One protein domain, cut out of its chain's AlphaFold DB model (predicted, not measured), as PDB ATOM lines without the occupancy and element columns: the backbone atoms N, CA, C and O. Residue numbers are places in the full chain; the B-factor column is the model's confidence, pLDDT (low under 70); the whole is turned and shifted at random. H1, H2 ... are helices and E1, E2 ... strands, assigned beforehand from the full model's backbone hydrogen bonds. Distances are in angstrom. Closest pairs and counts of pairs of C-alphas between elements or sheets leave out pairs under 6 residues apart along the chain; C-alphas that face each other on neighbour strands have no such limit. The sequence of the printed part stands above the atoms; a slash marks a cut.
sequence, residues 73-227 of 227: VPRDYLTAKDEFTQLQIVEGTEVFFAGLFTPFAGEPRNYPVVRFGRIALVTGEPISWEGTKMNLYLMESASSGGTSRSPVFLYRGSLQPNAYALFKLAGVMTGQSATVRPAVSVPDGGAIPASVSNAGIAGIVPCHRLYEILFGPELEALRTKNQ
ATOM      1  N   VAL A  73     214.399 200.043 189.549       90.75
ATOM      2  CA  VAL A  73     213.207 200.602 190.192       90.75
ATOM      3  C   VAL A  73     213.391 202.123 190.217       90.75
ATOM      4  O   VAL A  73     214.360 202.583 190.828       90.75
ATOM      5  N   PRO A  74     212.528 202.909 189.546       90.44
ATOM      6  CA  PRO A  74     212.650 204.362 189.548       90.44
ATOM      7  C   PRO A  74     212.556 204.922 190.966       90.44
ATOM      8  O   PRO A  74     211.847 204.373 191.810       90.44
ATOM      9  N   ARG A  75     213.224 206.049 191.224       89.81
ATOM     10  CA  ARG A  75     213.180 206.710 192.537       89.81
ATOM     11  C   ARG A  75     211.748 206.982 192.993       89.81
ATOM     12  O   ARG A  75     211.436 206.724 194.146       89.81
ATOM     13  N   ASP A  76     210.889 207.422 192.082       89.38
ATOM     14  CA  ASP A  76     209.500 207.781 192.385       89.38
ATOM     15  C   ASP A  76     208.646 206.574 192.793       89.38
ATOM     16  O   ASP A  76     207.535 206.738 193.291       89.38
ATOM     17  N   TYR A  77     209.150 205.349 192.611       91.50
ATOM     18  CA  TYR A  77     208.486 204.146 193.101       91.50
ATOM     19  C   TYR A  77     208.828 203.888 194.570       91.50
ATOM     20  O   TYR A  77     208.090 203.170 195.234       91.50
ATOM     21  N   LEU A  78     209.922 204.435 195.104       92.50
ATOM     22  CA  LEU A  78     210.307 204.239 196.500       92.50
ATOM     23  C   LEU A  78     209.360 205.020 197.411       92.50
ATOM     24  O   LEU A  78     209.283 206.240 197.320       92.50
ATOM     25  N   THR A  79     208.664 204.317 198.305       90.19
ATOM     26  CA  THR A  79     207.729 204.960 199.235       90.19
ATOM     27  C   THR A  79     208.501 205.694 200.327       90.19
ATOM     28  O   THR A  79     209.203 205.064 201.129       90.19
ATOM     29  N   ALA A  80     208.358 207.018 200.373       85.00
ATOM     30  CA  ALA A  80     208.870 207.838 201.466       85.00
ATOM     31  C   ALA A  80     208.033 207.662 202.748       85.00
ATOM     32  O   ALA A  80     206.956 207.060 202.750       85.00
ATOM     33  N   LYS A  81     208.542 208.154 203.883       84.00
ATOM     34  CA  LYS A  81     207.896 207.950 205.190       84.00
ATOM     35  C   LYS A  81     206.509 208.600 205.268       84.00
ATOM     36  O   LYS A  81     205.588 207.998 205.805       84.00
ATOM     37  N   ASP A  82     206.376 209.808 204.738       83.25
ATOM     38  CA  ASP A  82     205.132 210.574 204.645       83.25
ATOM     39  C   ASP A  82     204.179 210.013 203.578       83.25
ATOM     40  O   ASP A  82     202.969 209.936 203.809       83.25
ATOM     41  N   GLU A  83     204.720 209.535 202.453       81.12
ATOM     42  CA  GLU A  83     203.934 208.857 201.417       81.12
ATOM     43  C   GLU A  83     203.243 207.593 201.941       81.12
ATOM     44  O   GLU A  83     202.151 207.269 201.484       81.12
ATOM     45  N   PHE A  84     203.827 206.884 202.914       79.25
ATOM     46  CA  PHE A  84     203.234 205.658 203.460       79.25
ATOM     47  C   PHE A  84     201.800 205.888 203.971       79.25
ATOM     48  O   PHE A  84     200.889 205.112 203.675       79.25
ATOM     49  N   THR A  85     201.583 206.990 204.694       79.31
ATOM     50  CA  THR A  85     200.259 207.388 205.188       79.31
ATOM     51  C   THR A  85     199.367 207.907 204.059       79.31
ATOM     52  O   THR A  85     198.185 207.572 204.012       79.31
ATOM     53  N   GLN A  86     199.920 208.685 203.122       83.00
ATOM     54  CA  GLN A  86     199.169 209.242 201.986       83.00
ATOM     55  C   GLN A  86     198.643 208.155 201.039       83.00
ATOM     56  O   GLN A  86     197.528 208.255 200.531       83.00
ATOM     57  N   LEU A  87     199.424 207.091 200.837       82.19
ATOM     58  CA  LEU A  87     199.054 205.928 200.032       82.19
ATOM     59  C   LEU A  87     198.017 205.030 200.718       82.19
ATOM     60  O   LEU A  87     197.543 204.081 200.093       82.19
ATOM     61  N   GLN A  88     197.654 205.336 201.971       84.56
ATOM     62  CA  GLN A  88     196.732 204.563 202.801       84.56
ATOM     63  C   GLN A  88     197.102 203.077 202.846       84.56
ATOM     64  O   GLN A  88     196.264 202.209 202.612       84.56
ATOM     65  N   ILE A  89     198.373 202.780 203.132       86.88
ATOM     66  CA  ILE A  89     198.820 201.399 203.326       86.88
ATOM     67  C   ILE A  89     198.237 200.901 204.649       86.88
ATOM     68  O   ILE A  89     198.708 201.263 205.726       86.88
ATOM     69  N   VAL A  90     197.188 200.093 204.540       91.75
ATOM     70  CA  VAL A  90     196.417 199.517 205.652       91.75
ATOM     71  C   VAL A  90     196.232 198.014 205.455       91.75
ATOM     72  O   VAL A  90     196.566 197.469 204.398       91.75
ATOM     73  N   GLU A  91     195.679 197.323 206.444       95.25
ATOM     74  CA  GLU A  91     195.270 195.926 206.318       95.25
ATOM     75  C   GLU A  91     194.376 195.706 205.085       95.25
ATOM     76  O   GLU A  91     193.514 196.517 204.748       95.25
ATOM     77  N   GLY A  92     194.601 194.604 204.369       92.88
ATOM     78  CA  GLY A  92     193.909 194.279 203.120       92.88
ATOM     79  C   GLY A  92     194.494 194.933 201.864       92.88
ATOM     80  O   GLY A  92     194.127 194.527 200.761       92.88
ATOM     81  N   THR A  93     195.430 195.882 201.993       91.56
ATOM     82  CA  THR A  93     196.100 196.500 200.834       91.56
ATOM     83  C   THR A  93     196.816 195.448 199.990       91.56
ATOM     84  O   THR A  93     197.568 194.630 200.520       91.56
ATOM     85  N   GLU A  94     196.594 195.476 198.676       92.56
ATOM     86  CA  GLU A  94     197.147 194.484 197.757       92.56
ATOM     87  C   GLU A  94     198.638 194.700 197.502       92.56
ATOM     88  O   GLU A  94     199.109 195.813 197.245       92.56
ATOM     89  N   VAL A  95     199.379 193.595 197.551       92.69
ATOM     90  CA  VAL A  95     200.815 193.570 197.291       92.69
ATOM     91  C   VAL A  95     201.196 192.413 196.381       92.69
ATOM     92  O   VAL A  95     200.528 191.377 196.328       92.69
ATOM     93  N   PHE A  96     202.313 192.571 195.686       92.50
ATOM     94  CA  PHE A  96     203.010 191.469 195.041       92.50
ATOM     95  C   PHE A  96     204.510 191.575 195.286       92.50
ATOM     96  O   PHE A  96     205.045 192.636 195.601       92.50
ATOM     97  N   PHE A  97     205.212 190.465 195.119       92.00
ATOM     98  CA  PHE A  97     206.667 190.446 195.122       92.00
ATOM     99  C   PHE A  97     207.179 189.424 194.122       92.00
ATOM    100  O   PHE A  97     206.524 188.422 193.825       92.00
ATOM    101  N   ALA A  98     208.376 189.686 193.613       89.25
ATOM    102  CA  ALA A  98     209.095 188.786 192.731       89.25
ATOM    103  C   ALA A  98     210.336 188.273 193.459       89.25
ATOM    104  O   ALA A  98     211.128 189.060 193.977       89.25
ATOM    105  N   GLY A  99     210.502 186.955 193.496       86.00
ATOM    106  CA  GLY A  99     211.634 186.315 194.154       86.00
ATOM    107  C   GLY A  99     212.077 185.053 193.426       86.00
ATOM    108  O   GLY A  99     211.323 184.461 192.651       86.00
ATOM    109  N   LEU A 100     213.312 184.630 193.683       81.56
ATOM    110  CA  LEU A 100     213.835 183.387 193.129       81.56
ATOM    111  C   LEU A 100     213.191 182.193 193.841       81.56
ATOM    112  O   LEU A 100     213.284 182.067 195.061       81.56
ATOM    113  N   PHE A 101     212.578 181.287 193.083       81.81
ATOM    114  CA  PHE A 101     212.169 179.994 193.614       81.81
ATOM    115  C   PHE A 101     213.337 179.024 193.469       81.81
ATOM    116  O   PHE A 101     213.626 178.553 192.379       81.81
ATOM    117  N   THR A 102     214.058 178.765 194.558       76.69
ATOM    118  CA  THR A 102     215.322 178.011 194.520       76.69
ATOM    119  C   THR A 102     215.241 176.629 193.863       76.69
ATOM    120  O   THR A 102     216.196 176.301 193.161       76.69
ATOM    121  N   PRO A 103     214.150 175.841 193.985       81.94
ATOM    122  CA  PRO A 103     214.027 174.582 193.248       81.94
ATOM    123  C   PRO A 103     213.976 174.759 191.726       81.94
ATOM    124  O   PRO A 103     214.285 173.826 190.993       81.94
ATOM    125  N   PHE A 104     213.595 175.944 191.239       84.56
ATOM    126  CA  PHE A 104     213.542 176.265 189.819       84.56
ATOM    127  C   PHE A 104     214.005 177.702 189.559       84.56
ATOM    128  O   PHE A 104     213.216 178.642 189.465       84.56
ATOM    129  N   ALA A 105     215.317 177.874 189.411       82.44
ATOM    130  CA  ALA A 105     215.899 179.138 188.965       82.44
ATOM    131  C   ALA A 105     215.840 179.324 187.437       82.44
ATOM    132  O   ALA A 105     216.066 180.431 186.954       82.44
ATOM    133  N   GLY A 106     215.572 178.248 186.691       86.31
ATOM    134  CA  GLY A 106     215.754 178.154 185.244       86.31
ATOM    135  C   GLY A 106     217.212 177.898 184.845       86.31
ATOM    136  O   GLY A 106     218.140 178.447 185.443       86.31
ATOM    137  N   GLU A 107     217.417 177.062 183.827       84.19
ATOM    138  CA  GLU A 107     218.749 176.675 183.335       84.19
ATOM    139  C   GLU A 107     219.381 177.744 182.432       84.19
ATOM    140  O   GLU A 107     220.417 178.294 182.818       84.19
ATOM    141  N   PRO A 108     218.771 178.133 181.294       89.44
ATOM    142  CA  PRO A 108     219.367 179.140 180.424       89.44
ATOM    143  C   PRO A 108     219.224 180.546 181.001       89.44
ATOM    144  O   PRO A 108     220.117 181.355 180.821       89.44
ATOM    145  N   ARG A 109     218.137 180.842 181.721       91.25
ATOM    146  CA  ARG A 109     217.825 182.183 182.237       91.25
ATOM    147  C   ARG A 109     217.107 182.129 183.575       91.25
ATOM    148  O   ARG A 109     216.549 181.097 183.937       91.25
ATOM    149  N   ASN A 110     217.088 183.255 184.279       90.19
ATOM    150  CA  ASN A 110     216.325 183.426 185.508       90.19
ATOM    151  C   ASN A 110     214.835 183.608 185.212       90.19
ATOM    152  O   ASN A 110     214.457 184.497 184.439       90.19
ATOM    153  N   TYR A 111     214.009 182.826 185.908       89.06
ATOM    154  CA  TYR A 111     212.563 183.013 185.991       89.06
ATOM    155  C   TYR A 111     212.175 183.365 187.433       89.06
ATOM    156  O   TYR A 111     212.229 182.497 188.308       89.06
ATOM    157  N   PRO A 112     211.818 184.629 187.725       87.44
ATOM    158  CA  PRO A 112     211.296 184.972 189.036       87.44
ATOM    159  C   PRO A 112     209.887 184.396 189.196       87.44
ATOM    160  O   PRO A 112     209.077 184.437 188.269       87.44
ATOM    161  N   VAL A 113     209.570 183.914 190.393       87.38
ATOM    162  CA  VAL A 113     208.187 183.603 190.755       87.38
ATOM    163  C   VAL A 113     207.566 184.861 191.337       87.38
ATOM    164  O   VAL A 113     208.048 185.395 192.341       87.38
ATOM    165  N   VAL A 114     206.498 185.324 190.694       89.25
ATOM    166  CA  VAL A 114     205.688 186.444 191.169       89.25
ATOM    167  C   VAL A 114     204.589 185.894 192.064       89.25
ATOM    168  O   VAL A 114     203.839 185.004 191.666       89.25
ATOM    169  N   ARG A 115     204.517 186.403 193.290       88.75
ATOM    170  CA  ARG A 115     203.503 186.031 194.278       88.75
ATOM    171  C   ARG A 115     202.704 187.252 194.676       88.75
ATOM    172  O   ARG A 115     203.236 188.356 194.724       88.75
ATOM    173  N   PHE A 116     201.446 187.010 195.007       91.06
ATOM    174  CA  PHE A 116     200.490 188.025 195.423       91.06
ATOM    175  C   PHE A 116     200.094 187.790 196.877       91.06
ATOM    176  O   PHE A 116     200.207 186.674 197.392       91.06
ATOM    177  N   GLY A 117     199.663 188.855 197.534       91.81
ATOM    178  CA  GLY A 117     199.265 188.832 198.930       91.81
ATOM    179  C   GLY A 117     198.583 190.128 199.332       91.81
ATOM    180  O   GLY A 117     198.282 190.985 198.493       91.81
ATOM    181  N   ARG A 118     198.350 190.269 200.634       94.00
ATOM    182  CA  ARG A 118     197.783 191.480 201.228       94.00
ATOM    183  C   ARG A 118     198.521 191.843 202.503       94.00
ATOM    184  O   ARG A 118     199.031 190.965 203.195       94.00
ATOM    185  N   ILE A 119     198.564 193.132 202.820       94.88
ATOM    186  CA  ILE A 119     199.017 193.594 204.132       94.88
ATOM    187  C   ILE A 119     198.089 193.008 205.201       94.88
ATOM    188  O   ILE A 119     196.869 193.108 205.090       94.88
ATOM    189  N   ALA A 120     198.672 192.373 206.211       95.50
ATOM    190  CA  ALA A 120     197.967 191.665 207.277       95.50
ATOM    191  C   ALA A 120     197.970 192.439 208.601       95.50
ATOM    192  O   ALA A 120     197.052 192.273 209.397       95.50
ATOM    193  N   LEU A 121     198.993 193.267 208.843       94.94
ATOM    194  CA  LEU A 121     199.080 194.104 210.038       94.94
ATOM    195  C   LEU A 121     199.950 195.328 209.776       94.94
ATOM    196  O   LEU A 121     201.118 195.180 209.402       94.94
ATOM    197  N   VAL A 122     199.413 196.512 210.060       93.94
ATOM    198  CA  VAL A 122     200.168 197.759 210.189       93.94
ATOM    199  C   VAL A 122     200.118 198.184 211.651       93.94
ATOM    200  O   VAL A 122     199.057 198.436 212.208       93.94
ATOM    201  N   THR A 123     201.280 198.266 212.295       92.62
ATOM    202  CA  THR A 123     201.378 198.622 213.715       92.62
ATOM    203  C   THR A 123     202.408 199.723 213.937       92.62
ATOM    204  O   THR A 123     203.394 199.828 213.207       92.62
ATOM    205  N   GLY A 124     202.166 200.556 214.951       90.38
ATOM    206  CA  GLY A 124     203.139 201.525 215.456       90.38
ATOM    207  C   GLY A 124     204.133 200.924 216.455       90.38
ATOM    208  O   GLY A 124     205.051 201.617 216.890       90.38
ATOM    209  N   GLU A 125     203.952 199.657 216.834       93.38
ATOM    210  CA  GLU A 125     204.787 198.965 217.812       93.38
ATOM    211  C   GLU A 125     205.792 198.017 217.137       93.38
ATOM    212  O   GLU A 125     205.439 197.322 216.182       93.38
ATOM    213  N   PRO A 126     207.035 197.916 217.647       93.00
ATOM    214  CA  PRO A 126     207.996 196.943 217.146       93.00
ATOM    215  C   PRO A 126     207.518 195.499 217.335       93.00
ATOM    216  O   PRO A 126     207.125 195.093 218.432       93.00
ATOM    217  N   ILE A 127     207.654 194.689 216.289       92.38
ATOM    218  CA  ILE A 127     207.328 193.262 216.288       92.38
ATOM    219  C   ILE A 127     208.579 192.471 216.672       92.38
ATOM    220  O   ILE A 127     209.665 192.719 216.150       92.38
ATOM    221  N   SER A 128     208.436 191.504 217.580       90.81
ATOM    222  CA  SER A 128     209.510 190.546 217.864       90.81
ATOM    223  C   SER A 128     209.652 189.583 216.685       90.81
ATOM    224  O   SER A 128     208.770 188.758 216.448       90.81
ATOM    225  N   TRP A 129     210.749 189.699 215.943       87.31
ATOM    226  CA  TRP A 129     211.062 188.897 214.766       87.31
ATOM    227  C   TRP A 129     212.438 188.254 214.943       87.31
ATOM    228  O   TRP A 129     213.433 188.951 215.125       87.31
ATOM    229  N   GLU A 130     212.484 186.919 214.979       82.50
ATOM    230  CA  GLU A 130     213.721 186.145 215.195       82.50
ATOM    231  C   GLU A 130     214.540 186.606 216.426       82.50
ATOM    232  O   GLU A 130     215.767 186.614 216.429       82.50
ATOM    233  N   GLY A 131     213.850 187.013 217.498       84.75
ATOM    234  CA  GLY A 131     214.473 187.474 218.746       84.75
ATOM    235  C   GLY A 131     214.882 188.951 218.763       84.75
ATOM    236  O   GLY A 131     215.331 189.436 219.800       84.75
ATOM    237  N   THR A 132     214.676 189.689 217.670       87.81
ATOM    238  CA  THR A 132     214.939 191.132 217.585       87.81
ATOM    239  C   THR A 132     213.629 191.903 217.465       87.81
ATOM    240  O   THR A 132     212.741 191.524 216.708       87.81
ATOM    241  N   LYS A 133     213.484 193.012 218.197       92.69
ATOM    242  CA  LYS A 133     212.336 193.913 218.027       92.69
ATOM    243  C   LYS A 133     212.568 194.817 216.822       92.69
ATOM    244  O   LYS A 133     213.477 195.638 216.851       92.69
ATOM    245  N   MET A 134     211.739 194.678 215.795       93.50
ATOM    246  CA  MET A 134     211.882 195.381 214.523       93.50
ATOM    247  C   MET A 134     210.611 196.151 214.168       93.50
ATOM    248  O   MET A 134     209.497 195.690 214.412       93.50
ATOM    249  N   ASN A 135     210.766 197.317 213.540       93.75
ATOM    250  CA  ASN A 135     209.643 198.065 212.976       93.75
ATOM    251  C   ASN A 135     209.262 197.463 211.620       93.75
ATOM    252  O   ASN A 135     209.800 197.860 210.583       93.75
ATOM    253  N   LEU A 136     208.364 196.482 211.652       93.94
ATOM    254  CA  LEU A 136     207.864 195.757 210.487       93.94
ATOM    255  C   LEU A 136     206.362 195.983 210.349       93.94
ATOM    256  O   LEU A 136     205.655 196.141 211.341       93.94
ATOM    257  N   TYR A 137     205.868 195.892 209.122       93.44
ATOM    258  CA  TYR A 137     204.477 195.511 208.892       93.44
ATOM    259  C   TYR A 137     204.441 194.097 208.321       93.44
ATOM    260  O   TYR A 137     205.424 193.604 207.756       93.44
ATOM    261  N   LEU A 138     203.317 193.418 208.523       94.31
ATOM    262  CA  LEU A 138     203.157 192.023 208.137       94.31
ATOM    263  C   LEU A 138     202.334 191.930 206.862       94.31
ATOM    264  O   LEU A 138     201.390 192.697 206.670       94.31
ATOM    265  N   MET A 139     202.652 190.959 206.014       93.62
ATOM    266  CA  MET A 139     201.793 190.564 204.903       93.62
ATOM    267  C   MET A 139     201.449 189.085 204.971       93.62
ATOM    268  O   MET A 139     202.269 188.258 205.375       93.62
ATOM    269  N   GLU A 140     200.256 188.762 204.498       91.88
ATOM    270  CA  GLU A 140     199.880 187.400 204.175       91.88
ATOM    271  C   GLU A 140     200.466 187.026 202.812       91.88
ATOM    272  O   GLU A 140     200.255 187.715 201.809       91.88
ATOM    273  N   SER A 141     201.209 185.924 202.762       81.25
ATOM    274  CA  SER A 141     201.644 185.329 201.508       81.25
ATOM    275  C   SER A 141     201.983 183.852 201.662       81.25
ATOM    276  O   SER A 141     202.717 183.462 202.576       81.25
ATOM    277  N   ALA A 142     201.559 183.062 200.668       69.44
ATOM    278  CA  ALA A 142     202.043 181.712 200.379       69.44
ATOM    279  C   ALA A 142     203.504 181.752 199.900       69.44
ATOM    280  O   ALA A 142     203.862 181.483 198.749       69.44
ATOM    281  N   SER A 143     204.361 182.186 200.798       60.28
ATOM    282  CA  SER A 143     205.773 182.377 200.569       60.28
ATOM    283  C   SER A 143     206.504 181.120 201.074       60.28
ATOM    284  O   SER A 143     205.974 180.335 201.852       60.28
ATOM    285  N   SER A 144     207.676 180.809 200.537       61.47
ATOM    286  CA  SER A 144     208.497 179.683 201.006       61.47
ATOM    287  C   SER A 144     209.913 180.176 201.279       61.47
ATOM    288  O   SER A 144     210.262 181.289 200.856       61.47
ATOM    289  N   GLY A 145     210.736 179.372 201.957       61.47
ATOM    290  CA  GLY A 145     212.157 179.679 202.129       61.47
ATOM    291  C   GLY A 145     212.805 180.118 200.805       61.47
ATOM    292  O   GLY A 145     212.463 179.604 199.738       61.47
ATOM    293  N   GLY A 146     213.691 181.114 200.867       62.50
ATOM    294  CA  GLY A 146     214.347 181.699 199.688       62.50
ATOM    295  C   GLY A 146     213.710 182.980 199.129       62.50
ATOM    296  O   GLY A 146     214.236 183.533 198.169       62.50
ATOM    297  N   THR A 147     212.629 183.486 199.734       67.94
ATOM    298  CA  THR A 147     211.990 184.764 199.343       67.94
ATOM    299  C   THR A 147     212.439 185.969 200.174       67.94
ATOM    300  O   THR A 147     212.186 187.100 199.757       67.94
ATOM    301  N   SER A 148     213.161 185.768 201.286       76.88
ATOM    302  CA  SER A 148     213.825 186.860 202.010       76.88
ATOM    303  C   SER A 148     214.638 187.719 201.044       76.88
ATOM    304  O   SER A 148     215.338 187.195 200.170       76.88
ATOM    305  N   ARG A 149     214.576 189.036 201.246       85.31
ATOM    306  CA  ARG A 149     215.170 190.096 200.418       85.31
ATOM    307  C   ARG A 149     214.410 190.412 199.126       85.31
ATOM    308  O   ARG A 149     214.885 191.223 198.336       85.31
ATOM    309  N   SER A 150     213.239 189.808 198.895       89.81
ATOM    310  CA  SER A 150     212.406 190.174 197.742       89.81
ATOM    311  C   SER A 150     211.822 191.583 197.922       89.81
ATOM    312  O   SER A 150     211.361 191.909 199.024       89.81
ATOM    313  N   PRO A 151     211.800 192.410 196.864       93.75
ATOM    314  CA  PRO A 151     211.093 193.684 196.880       93.75
ATOM    315  C   PRO A 151     209.582 193.437 196.902       93.75
ATOM    316  O   PRO A 151     209.064 192.666 196.090       93.75
ATOM    317  N   VAL A 152     208.881 194.094 197.823       94.00
ATOM    318  CA  VAL A 152     207.421 194.021 197.938       94.00
ATOM    319  C   VAL A 152     206.821 195.302 197.389       94.00
ATOM    320  O   VAL A 152     207.116 196.392 197.876       94.00
ATOM    321  N   PHE A 153     205.971 195.170 196.381       93.88
ATOM    322  CA  PHE A 153     205.313 196.276 195.708       93.88
ATOM    323  C   PHE A 153     203.842 196.330 196.086       93.88
ATOM    324  O   PHE A 153     203.130 195.331 196.018       93.88
ATOM    325  N   LEU A 154     203.389 197.528 196.423       91.75
ATOM    326  CA  LEU A 154     201.989 197.907 196.381       91.75
ATOM    327  C   LEU A 154     201.601 198.071 194.924       91.75
ATOM    328  O   LEU A 154     202.358 198.650 194.133       91.75
ATOM    329  N   TYR A 155     200.406 197.609 194.598       88.06
ATOM    330  CA  TYR A 155     199.807 197.887 193.312       88.06
ATOM    331  C   TYR A 155     198.349 198.288 193.484       88.06
ATOM    332  O   TYR A 155     197.631 197.732 194.311       88.06
ATOM    333  N   ARG A 156     197.913 199.284 192.716       81.25
ATOM    334  CA  ARG A 156     196.496 199.650 192.599       81.25
ATOM    335  C   ARG A 156     196.154 199.818 191.133       81.25
ATOM    336  O   ARG A 156     196.907 200.463 190.410       81.25
ATOM    337  N   GLY A 157     195.013 199.280 190.725       74.25
ATOM    338  CA  GLY A 157     194.599 199.241 189.326       74.25
ATOM    339  C   GLY A 157     194.761 197.845 188.736       74.25
ATOM    340  O   GLY A 157     194.745 196.856 189.464       74.25
ATOM    341  N   SER A 158     194.874 197.746 187.416       68.56
ATOM    342  CA  SER A 158     194.927 196.453 186.727       68.56
ATOM    343  C   SER A 158     196.340 196.148 186.243       68.56
ATOM    344  O   SER A 158     197.015 197.008 185.692       68.56
ATOM    345  N   LEU A 159     196.771 194.899 186.427       68.62
ATOM    346  CA  LEU A 159     198.055 194.391 185.930       68.62
ATOM    347  C   LEU A 159     198.009 194.020 184.435       68.62
ATOM    348  O   LEU A 159     198.996 193.523 183.895       68.62
ATOM    349  N   GLN A 160     196.864 194.214 183.770       73.00
ATOM    350  CA  GLN A 160     196.738 193.973 182.335       73.00
ATOM    351  C   GLN A 160     197.525 195.020 181.528       73.00
ATOM    352  O   GLN A 160     197.627 196.177 181.945       73.00
ATOM    353  N   PRO A 161     198.044 194.649 180.343       61.16
ATOM    354  CA  PRO A 161     198.661 195.605 179.432       61.16
ATOM    355  C   PRO A 161     197.729 196.797 179.154       61.16
ATOM    356  O   PRO A 161     196.539 196.605 178.912       61.16
ATOM    357  N   ASN A 162     198.275 198.017 179.160       62.91
ATOM    358  CA  ASN A 162     197.574 199.288 178.899       62.91
ATOM    359  C   ASN A 162     196.553 199.744 179.959       62.91
ATOM    360  O   ASN A 162     195.825 200.707 179.715       62.91
ATOM    361  N   ALA A 163     196.502 199.111 181.132       66.19
ATOM    362  CA  ALA A 163     195.736 199.633 182.256       66.19
ATOM    363  C   ALA A 163     196.596 200.524 183.168       66.19
ATOM    364  O   ALA A 163     197.804 200.326 183.301       66.19
ATOM    365  N   TYR A 164     195.964 201.498 183.828       63.09
ATOM    366  CA  TYR A 164     196.626 202.251 184.887       63.09
ATOM    367  C   TYR A 164     196.929 201.315 186.055       63.09
ATOM    368  O   TYR A 164     196.021 200.700 186.622       63.09
ATOM    369  N   ALA A 165     198.204 201.248 186.419       71.81
ATOM    370  CA  ALA A 165     198.663 200.607 187.632       71.81
ATOM    371  C   ALA A 165     199.606 201.563 188.362       71.81
ATOM    372  O   ALA A 165     200.644 201.963 187.833       71.81
ATOM    373  N   LEU A 166     199.227 201.951 189.577       78.94
ATOM    374  CA  LEU A 166     200.143 202.608 190.496       78.94
ATOM    375  C   LEU A 166     201.041 201.530 191.089       78.94
ATOM    376  O   LEU A 166     200.523 200.599 191.696       78.94
ATOM    377  N   PHE A 167     202.354 201.686 190.956       87.00
ATOM    378  CA  PHE A 167     203.338 200.816 191.589       87.00
ATOM    379  C   PHE A 167     204.184 201.619 192.566       87.00
ATOM    380  O   PHE A 167     204.812 202.607 192.191       87.00
ATOM    381  N   LYS A 168     204.222 201.170 193.818       92.44
ATOM    382  CA  LYS A 168     205.081 201.739 194.859       92.44
ATOM    383  C   LYS A 168     205.773 200.603 195.596       92.44
ATOM    384  O   LYS A 168     205.142 199.610 195.945       92.44
ATOM    385  N   LEU A 169     207.077 200.710 195.818       93.81
ATOM    386  CA  LEU A 169     207.825 199.772 196.637       93.81
ATOM    387  C   LEU A 169     207.404 199.987 198.089       93.81
ATOM    388  O   LEU A 169     207.720 201.011 198.694       93.81
ATOM    389  N   ALA A 170     206.680 199.020 198.638       92.75
ATOM    390  CA  ALA A 170     206.265 199.020 200.030       92.75
ATOM    391  C   ALA A 170     207.498 198.894 200.931       92.75
ATOM    392  O   ALA A 170     207.631 199.588 201.946       92.75
ATOM    393  N   GLY A 171     208.405 197.986 200.565       93.88
ATOM    394  CA  GLY A 171     209.540 197.605 201.388       93.88
ATOM    395  C   GLY A 171     210.245 196.350 200.889       93.88
ATOM    396  O   GLY A 171     210.065 195.921 199.748       93.88
ATOM    397  N   VAL A 172     211.053 195.765 201.766       94.69
ATOM    398  CA  VAL A 172     211.835 194.552 201.496       94.69
ATOM    399  C   VAL A 172     211.452 193.477 202.505       94.69
ATOM    400  O   VAL A 172     211.397 193.734 203.706       94.69
ATOM    401  N   MET A 173     211.180 192.266 202.027       92.06
ATOM    402  CA  MET A 173     210.844 191.137 202.897       92.06
ATOM    403  C   MET A 173     212.065 190.712 203.733       92.06
ATOM    404  O   MET A 173     213.085 190.345 203.151       92.06
ATOM    405  N   THR A 174     211.962 190.677 205.066       87.00
ATOM    406  CA  THR A 174     213.029 190.132 205.946       87.00
ATOM    407  C   THR A 174     212.966 188.598 206.012       87.00
ATOM    408  O   THR A 174     213.972 187.897 205.920       87.00
ATOM    409  N   GLY A 175     211.759 188.032 205.975       79.50
ATOM    410  CA  GLY A 175     211.565 186.589 205.919       79.50
ATOM    411  C   GLY A 175     210.142 186.185 206.247       79.50
ATOM    412  O   GLY A 175     209.223 187.005 206.216       79.50
ATOM    413  N   GLN A 176     209.969 184.904 206.553       75.75
ATOM    414  CA  GLN A 176     208.681 184.311 206.895       75.75
ATOM    415  C   GLN A 176     208.648 183.859 208.335       75.75
ATOM    416  O   GLN A 176     209.632 183.338 208.853       75.75
ATOM    417  N   SER A 177     207.469 183.975 208.934       67.81
ATOM    418  CA  SER A 177     207.195 183.333 210.203       67.81
ATOM    419  C   SER A 177     207.104 181.823 209.988       67.81
ATOM    420  O   SER A 177     206.185 181.303 209.348       67.81
ATOM    421  N   ALA A 178     208.101 181.115 210.506       64.00
ATOM    422  CA  ALA A 178     208.137 179.668 210.529       64.00
ATOM    423  C   ALA A 178     207.492 179.155 211.820       64.00
ATOM    424  O   ALA A 178     207.852 179.561 212.923       64.00
ATOM    425  N   THR A 179     206.556 178.221 211.690       57.97
ATOM    426  CA  THR A 179     206.064 177.424 212.812       57.97
ATOM    427  C   THR A 179     206.824 176.109 212.826       57.97
ATOM    428  O   THR A 179     206.723 175.324 211.886       57.97
ATOM    429  N   VAL A 180     207.569 175.852 213.896       58.56
ATOM    430  CA  VAL A 180     208.226 174.561 214.117       58.56
ATOM    431  C   VAL A 180     207.295 173.692 214.956       58.56
ATOM    432  O   VAL A 180     206.920 174.067 216.065       58.56
ATOM    433  N   ARG A 181     206.899 172.532 214.432       53.66
ATOM    434  CA  ARG A 181     206.119 171.519 215.150       53.66
ATOM    435  C   ARG A 181     206.909 170.213 215.208       53.66
ATOM    436  O   ARG A 181     207.531 169.854 214.210       53.66
ATOM    437  N   PRO A 182     206.875 169.465 216.320       51.44
ATOM    438  CA  PRO A 182     207.377 168.094 216.330       51.44
ATOM    439  C   PRO A 182     206.629 167.270 215.269       51.44
ATOM    440  O   PRO A 182     205.397 167.302 215.229       51.44
ATOM    441  N   ALA A 183     207.342 166.568 214.388       59.62
ATOM    442  CA  ALA A 183     206.725 165.557 213.535       59.62
ATOM    443  C   ALA A 183     206.310 164.357 214.397       59.62
ATOM    444  O   ALA A 183     206.865 164.123 215.472       59.62
ATOM    445  N   VAL A 184     205.309 163.605 213.931       60.53
ATOM    446  CA  VAL A 184     204.835 162.395 214.615       60.53
ATOM    447  C   VAL A 184     206.017 161.449 214.840       60.53
ATOM    448  O   VAL A 184     206.767 161.155 213.911       60.53
ATOM    449  N   SER A 185     206.186 160.998 216.086       56.22
ATOM    450  CA  SER A 185     207.264 160.091 216.474       56.22
ATOM    451  C   SER A 185     207.127 158.764 215.727       56.22
ATOM    452  O   SER A 185     206.097 158.097 215.832       56.22
ATOM    453  N   VAL A 186     208.173 158.358 215.007       57.34
ATOM    454  CA  VAL A 186     208.355 156.952 214.616       57.34
ATOM    455  C   VAL A 186     208.866 156.211 215.868       57.34
ATOM    456  O   VAL A 186     209.627 156.819 216.625       57.34
ATOM    457  N   PRO A 187     208.443 154.963 216.153       58.19
ATOM    458  CA  PRO A 187     208.752 154.280 217.419       58.19
ATOM    459  C   PRO A 187     210.245 154.056 217.723       58.19
ATOM    460  O   PRO A 187     210.589 153.704 218.849       58.19
ATOM    461  N   ASP A 188     211.140 154.291 216.766       61.62
ATOM    462  CA  ASP A 188     212.561 153.981 216.890       61.62
ATOM    463  C   ASP A 188     213.377 155.188 217.359       61.62
ATOM    464  O   ASP A 188     214.107 155.753 216.556       61.62
ATOM    465  N   GLY A 189     213.223 155.589 218.631       57.28
ATOM    466  CA  GLY A 189     214.210 156.267 219.512       57.28
ATOM    467  C   GLY A 189     215.141 157.377 218.979       57.28
ATOM    468  O   GLY A 189     216.080 157.763 219.674       57.28
ATOM    469  N   GLY A 190     214.940 157.869 217.765       61.50
ATOM    470  CA  GLY A 190     215.785 158.818 217.062       61.50
ATOM    471  C   GLY A 190     215.336 160.250 217.301       61.50
ATOM    472  O   GLY A 190     214.283 160.509 217.885       61.50
ATOM    473  N   ALA A 191     216.148 161.203 216.837       60.72
ATOM    474  CA  ALA A 191     215.796 162.616 216.877       60.72
ATOM    475  C   ALA A 191     214.404 162.827 216.262       60.72
ATOM    476  O   ALA A 191     214.173 162.434 215.118       60.72
ATOM    477  N   ILE A 192     213.491 163.441 217.022       60.03
ATOM    478  CA  ILE A 192     212.149 163.773 216.538       60.03
ATOM    479  C   ILE A 192     212.332 164.735 215.357       60.03
ATOM    480  O   ILE A 192     212.833 165.847 215.568       60.03
ATOM    481  N   PRO A 193     211.961 164.350 214.122       60.53
ATOM    482  CA  PRO A 193     212.032 165.269 212.999       60.53
ATOM    483  C   PRO A 193     211.126 166.458 213.316       60.53
ATOM    484  O   PRO A 193     210.007 166.271 213.777       60.53
ATOM    485  N   ALA A 194     211.580 167.687 213.109       62.53
ATOM    486  CA  ALA A 194     210.712 168.848 213.246       62.53
ATOM    487  C   ALA A 194     210.111 169.184 211.878       62.53
ATOM    488  O   ALA A 194     210.833 169.334 210.893       62.53
ATOM    489  N   SER A 195     208.787 169.311 211.813       57.16
ATOM    490  CA  SER A 195     208.109 169.902 210.667       57.16
ATOM    491  C   SER A 195     208.145 171.416 210.812       57.16
ATOM    492  O   SER A 195     207.642 171.968 211.791       57.16
ATOM    493  N   VAL A 196     208.751 172.092 209.845       65.06
ATOM    494  CA  VAL A 196     208.727 173.550 209.758       65.06
ATOM    495  C   VAL A 196     207.688 173.927 208.709       65.06
ATOM    496  O   VAL A 196     207.887 173.671 207.523       65.06
ATOM    497  N   SER A 197     206.570 174.513 209.132       67.50
ATOM    498  CA  SER A 197     205.534 175.019 208.229       67.50
ATOM    499  C   SER A 197     205.552 176.543 208.190       67.50
ATOM    500  O   SER A 197     205.784 177.194 209.207       67.50
ATOM    501  N   ASN A 198     205.282 177.137 207.027       71.19
ATOM    502  CA  ASN A 198     205.062 178.580 206.957       71.19
ATOM    503  C   ASN A 198     203.702 178.908 207.595       71.19
ATOM    504  O   ASN A 198     202.700 178.274 207.263       71.19
ATOM    505  N   ALA A 199     203.665 179.899 208.486       77.88
ATOM    506  CA  ALA A 199     202.428 180.437 209.052       77.88
ATOM    507  C   ALA A 199     201.598 181.267 208.047       77.88
ATOM    508  O   ALA A 199     200.534 181.766 208.393       77.88
ATOM    509  N   GLY A 200     202.091 181.450 206.819       85.50
ATOM    510  CA  GLY A 200     201.498 182.305 205.793       85.50
ATOM    511  C   GLY A 200     201.795 183.790 205.995       85.50
ATOM    512  O   GLY A 200     201.236 184.610 205.277       85.50
ATOM    513  N   ILE A 201     202.671 184.147 206.941       89.31
ATOM    514  CA  ILE A 201     202.969 185.535 207.317       89.31
ATOM    515  C   ILE A 201     204.431 185.861 207.029       89.31
ATOM    516  O   ILE A 201     205.336 185.133 207.441       89.31
ATOM    517  N   ALA A 202     204.662 186.988 206.362       91.31
ATOM    518  CA  ALA A 202     205.986 187.533 206.108       91.31
ATOM    519  C   ALA A 202     206.130 188.938 206.701       91.31
ATOM    520  O   ALA A 202     205.200 189.743 206.645       91.31
ATOM    521  N   GLY A 203     207.310 189.224 207.247       92.62
ATOM    522  CA  GLY A 203     207.677 190.547 207.738       92.62
ATOM    523  C   GLY A 203     208.269 191.402 206.622       92.62
ATOM    524  O   GLY A 203     209.056 190.911 205.803       92.62
ATOM    525  N   ILE A 204     207.912 192.682 206.596       94.31
ATOM    526  CA  ILE A 204     208.410 193.641 205.612       94.31
ATOM    527  C   ILE A 204     209.067 194.811 206.333       94.31
ATOM    528  O   ILE A 204     208.437 195.493 207.142       94.31
ATOM    529  N   VAL A 205     210.332 195.058 205.998       95.44
ATOM    530  CA  VAL A 205     211.036 196.275 206.394       95.44
ATOM    531  C   VAL A 205     210.549 197.417 205.496       95.44
ATOM    532  O   VAL A 205     210.677 197.310 204.271       95.44
ATOM    533  N   PRO A 206     209.995 198.509 206.052       94.50
ATOM    534  CA  PRO A 206     209.448 199.602 205.255       94.50
ATOM    535  C   PRO A 206     210.458 200.248 204.300       94.50
ATOM    536  O   PRO A 206     211.611 200.480 204.658       94.50
ATOM    537  N   CYS A 207     210.003 200.627 203.102       94.88
ATOM    538  CA  CYS A 207     210.847 201.228 202.064       94.88
ATOM    539  C   CYS A 207     211.525 202.528 202.514       94.88
ATOM    540  O   CYS A 207     212.648 202.798 202.094       94.88
ATOM    541  N   HIS A 208     210.913 203.309 203.406       93.19
ATOM    542  CA  HIS A 208     211.554 204.523 203.912       93.19
ATOM    543  C   HIS A 208     212.872 204.226 204.653       93.19
ATOM    544  O   HIS A 208     213.784 205.042 204.599       93.19
ATOM    545  N   ARG A 209     213.033 203.033 205.249       94.56
ATOM    546  CA  ARG A 209     214.311 202.591 205.836       94.56
ATOM    547  C   ARG A 209     215.375 202.332 204.774       94.56
ATOM    548  O   ARG A 209     216.538 202.666 204.964       94.56
ATOM    549  N   LEU A 210     214.980 201.776 203.628       94.44
ATOM    550  CA  LEU A 210     215.866 201.635 202.470       94.44
ATOM    551  C   LEU A 210     216.242 203.008 201.898       94.44
ATOM    552  O   LEU A 210     217.398 203.230 201.545       94.44
ATOM    553  N   TYR A 211     215.281 203.933 201.838       92.62
ATOM    554  CA  TYR A 211     215.503 205.310 201.402       92.62
ATOM    555  C   TYR A 211     216.541 206.017 202.289       92.62
ATOM    556  O   TYR A 211     217.479 206.612 201.766       92.62
ATOM    557  N   GLU A 212     216.427 205.886 203.615       93.38
ATOM    558  CA  GLU A 212     217.381 206.427 204.599       93.38
ATOM    559  C   GLU A 212     218.825 205.955 204.337       93.38
ATOM    560  O   GLU A 212     219.762 206.739 204.479       93.38
ATOM    561  N   ILE A 213     219.020 204.708 203.883       94.19
ATOM    562  CA  ILE A 213     220.346 204.205 203.485       94.19
ATOM    563  C   ILE A 213     220.756 204.791 202.128       94.19
ATOM    564  O   ILE A 213     221.830 205.375 202.003       94.19
ATOM    565  N   LEU A 214     219.912 204.634 201.098       92.75
ATOM    566  CA  LEU A 214     220.225 205.001 199.711       92.75
ATOM    567  C   LEU A 214     220.547 206.488 199.541       92.75
ATOM    568  O   LEU A 214     221.388 206.829 198.709       92.75
ATOM    569  N   PHE A 215     219.877 207.355 200.292       91.56
ATOM    570  CA  PHE A 215     220.045 208.810 200.253       91.56
ATOM    571  C   PHE A 215     220.710 209.339 201.530       91.56
ATOM    572  O   PHE A 215     220.615 210.518 201.846       91.56
ATOM    573  N   GLY A 216     221.374 208.458 202.281       90.81
ATOM    574  CA  GLY A 216     222.205 208.845 203.410       90.81
ATOM    575  C   GLY A 216     223.550 209.435 202.962       90.81
ATOM    576  O   GLY A 216     224.010 209.174 201.843       90.81
ATOM    577  N   PRO A 217     224.240 210.160 203.859       90.50
ATOM    578  CA  PRO A 217     225.458 210.905 203.531       90.50
ATOM    579  C   PRO A 217     226.585 210.020 202.978       90.50
ATOM    580  O   PRO A 217     227.338 210.451 202.108       90.50
ATOM    581  N   GLU A 218     226.692 208.767 203.438       88.56
ATOM    582  CA  GLU A 218     227.733 207.838 202.978       88.56
ATOM    583  C   GLU A 218     227.592 207.494 201.485       88.56
ATOM    584  O   GLU A 218     228.574 207.529 200.740       88.56
ATOM    585  N   LEU A 219     226.373 207.177 201.033       89.56
ATOM    586  CA  LEU A 219     226.119 206.813 199.637       89.56
ATOM    587  C   LEU A 219     226.019 208.035 198.723       89.56
ATOM    588  O   LEU A 219     226.384 207.937 197.552       89.56
ATOM    589  N   GLU A 220     225.585 209.187 199.231       90.31
ATOM    590  CA  GLU A 220     225.665 210.449 198.488       90.31
ATOM    591  C   GLU A 220     227.117 210.835 198.192       90.31
ATOM    592  O   GLU A 220     227.460 211.060 197.030       90.31
ATOM    593  N   ALA A 221     227.996 210.801 199.198       87.75
ATOM    594  CA  ALA A 221     229.419 211.081 199.011       87.75
ATOM    595  C   ALA A 221     230.077 210.115 198.009       87.75
ATOM    596  O   ALA A 221     230.903 210.527 197.191       87.75
ATOM    597  N   LEU A 222     229.684 208.835 198.034       85.81
ATOM    598  CA  LEU A 222     230.177 207.839 197.084       85.81
ATOM    599  C   LEU A 222     229.767 208.155 195.637       85.81
ATOM    600  O   LEU A 222     230.576 207.968 194.730       85.81
ATOM    601  N   ARG A 223     228.535 208.632 195.406       86.75
ATOM    602  CA  ARG A 223     228.068 209.012 194.061       86.75
ATOM    603  C   ARG A 223     228.830 210.216 193.526       86.75
ATOM    604  O   ARG A 223     229.278 210.160 192.388       86.75
ATOM    605  N   THR A 224     229.040 211.245 194.346       84.94
ATOM    606  CA  THR A 224     229.793 212.446 193.947       84.94
ATOM    607  C   THR A 224     231.247 212.129 193.603       84.94
ATOM    608  O   THR A 224     231.809 212.742 192.708       84.94
ATOM    609  N   LYS A 225     231.866 211.154 194.280       78.38
ATOM    610  CA  LYS A 225     233.243 210.725 193.988       78.38
ATOM    611  C   LYS A 225     233.383 209.971 192.655       78.38
ATOM    612  O   LYS A 225     234.484 209.907 192.117       78.38
ATOM    613  N   ASN A 226     232.303 209.355 192.177       64.69
ATOM    614  CA  ASN A 226     232.293 208.514 190.976       64.69
ATOM    615  C   ASN A 226     231.702 209.221 189.739       64.69
ATOM    616  O   ASN A 226     231.587 208.577 188.696       64.69
ATOM    617  N   GLN A 227     231.288 210.486 189.870       56.47
ATOM    618  CA  GLN A 227     230.940 211.379 188.756       56.47
ATOM    619  C   GLN A 227     232.185 212.122 188.276       56.47
ATOM    620  O   GLN A 227     232.278 212.336 187.048       56.47
TER     621      GLN A 227
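AT A GLANCE: This is residues 73 to 227 of the 227 residues of an uncharacterized protein of Candidatus Rokubacteria bacterium (UniProt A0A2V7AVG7). This is a small closed barrel of six strands, with the far part of one strand hairpin, E7 and E8, drawn out from it as a long arm whose tip, residues 186 to 191, sticks out. Away from that tip the helix H2 packs on the outside of the barrel and leads to H3, which sticks out within residues 213 to 227, while the short hairpin of E3 and E4 is a small flap beside the barrel. The printed part has 155 residues with three named helices and eight named strands, in the order H1 E1 E2 E3 E4 E5 E6 E7 E8 H2 H3, and its class is mixed, helices and strands. Round the ring run E1, E2, E5, E8, E7, E6 and back to E1, each neighbour pair antiparallel. The whole is loose, with a radius of gyration of the C-alphas of 18.7 A, and elongated, spanning 65 by 38 by 37 A.

IN THESE COORDINATES: Start at the longest strand, E7, residues 165 to 182: find C-alpha 165 at (198.663, 200.607, 187.632) and follow 44.2 A to C-alpha 182 at (207.377, 168.094, 216.330), past a bend of 72 degrees at residue 168. E8, residues 194 to 206, comes back over 31.8 A and bends by 62 degrees at residue 200. The other barrel strands are E1, residues 94 to 100, 20.6 A long; E2, residues 112 to 121, 26.0 A long, which bends by 52 degrees at residue 118; E5, residues 137 to 140; and E6, residues 151 to 157, 19.0 A long. Between E2 and E5 look for E3, residues 127 to 129, and E4, residues 132 to 134. H1 is residues 81 to 86, H2 is residues 207 to 214, and H3, residues 217 to 225, runs 12.3 A to C-alpha 225 at (233.243, 210.725, 193.988).

HOW THE PARTS SIT: Go round the barrel from the hairpin of E7 and E8, where N 174 and O 203 are 3.0 A apart and N 195 and O 181 are 2.8 A apart, within hydrogen-bond range. On the other side of E7 lies E6, also a hairpin with it, with N 170 and O 152 at 2.8 A. E6, E7 and E8 form a meander, each strand the antiparallel neighbour of the one before; with E5 they form a Greek key, E5 being the antiparallel neighbour of E8, with N 139 and O 202 at 2.9 A. E6 and E1 close the ring, with N 153 and O 96 at 2.8 A. E2 is staggered: it pairs with E1, its hairpin partner, over residues 112 to 118, with N 97 and O 115 at 2.9 A, and with E5 over residues 118 to 121, with N 120 and O 138 at 2.8 A. In the hairpin of E3 and E4, N 127 and O 134 are 2.8 A apart; E4 runs on into E5 across a break of 2 residues, at 93 degrees. H2 lies outside the barrel, over none of its strands, at a height over the sheet of 6.5 A; the closest C-alphas of H2 and E7, those of Cys 207 and Gly 171, are 3.9 A apart. H1 is only just on the barrel, with 5 pairs of C-alphas within 10 A. H1 and H2 are close but not clearly touching, their closest C-alphas being those of Lys 81 and His 208, 5.2 A apart. H3 is not on the barrel. In H2 and H3 every O i to N i+4 pair is within hydrogen-bond range; in H1, 1 of 2.

THE WHOLE: The two C-alphas farthest apart are those of Pro 187 and Gln 227, 67.6 A. The printed part has no cut and ends at residue 227, the chain's last. The links from E1 to E2 and from E7 to E8 are long. The mean pLDDT of the printed part is 82.4; look for values under 70 at residues 142 to 147, 158 to 159, 161 to 164, 177 to 197 and 226 to 227.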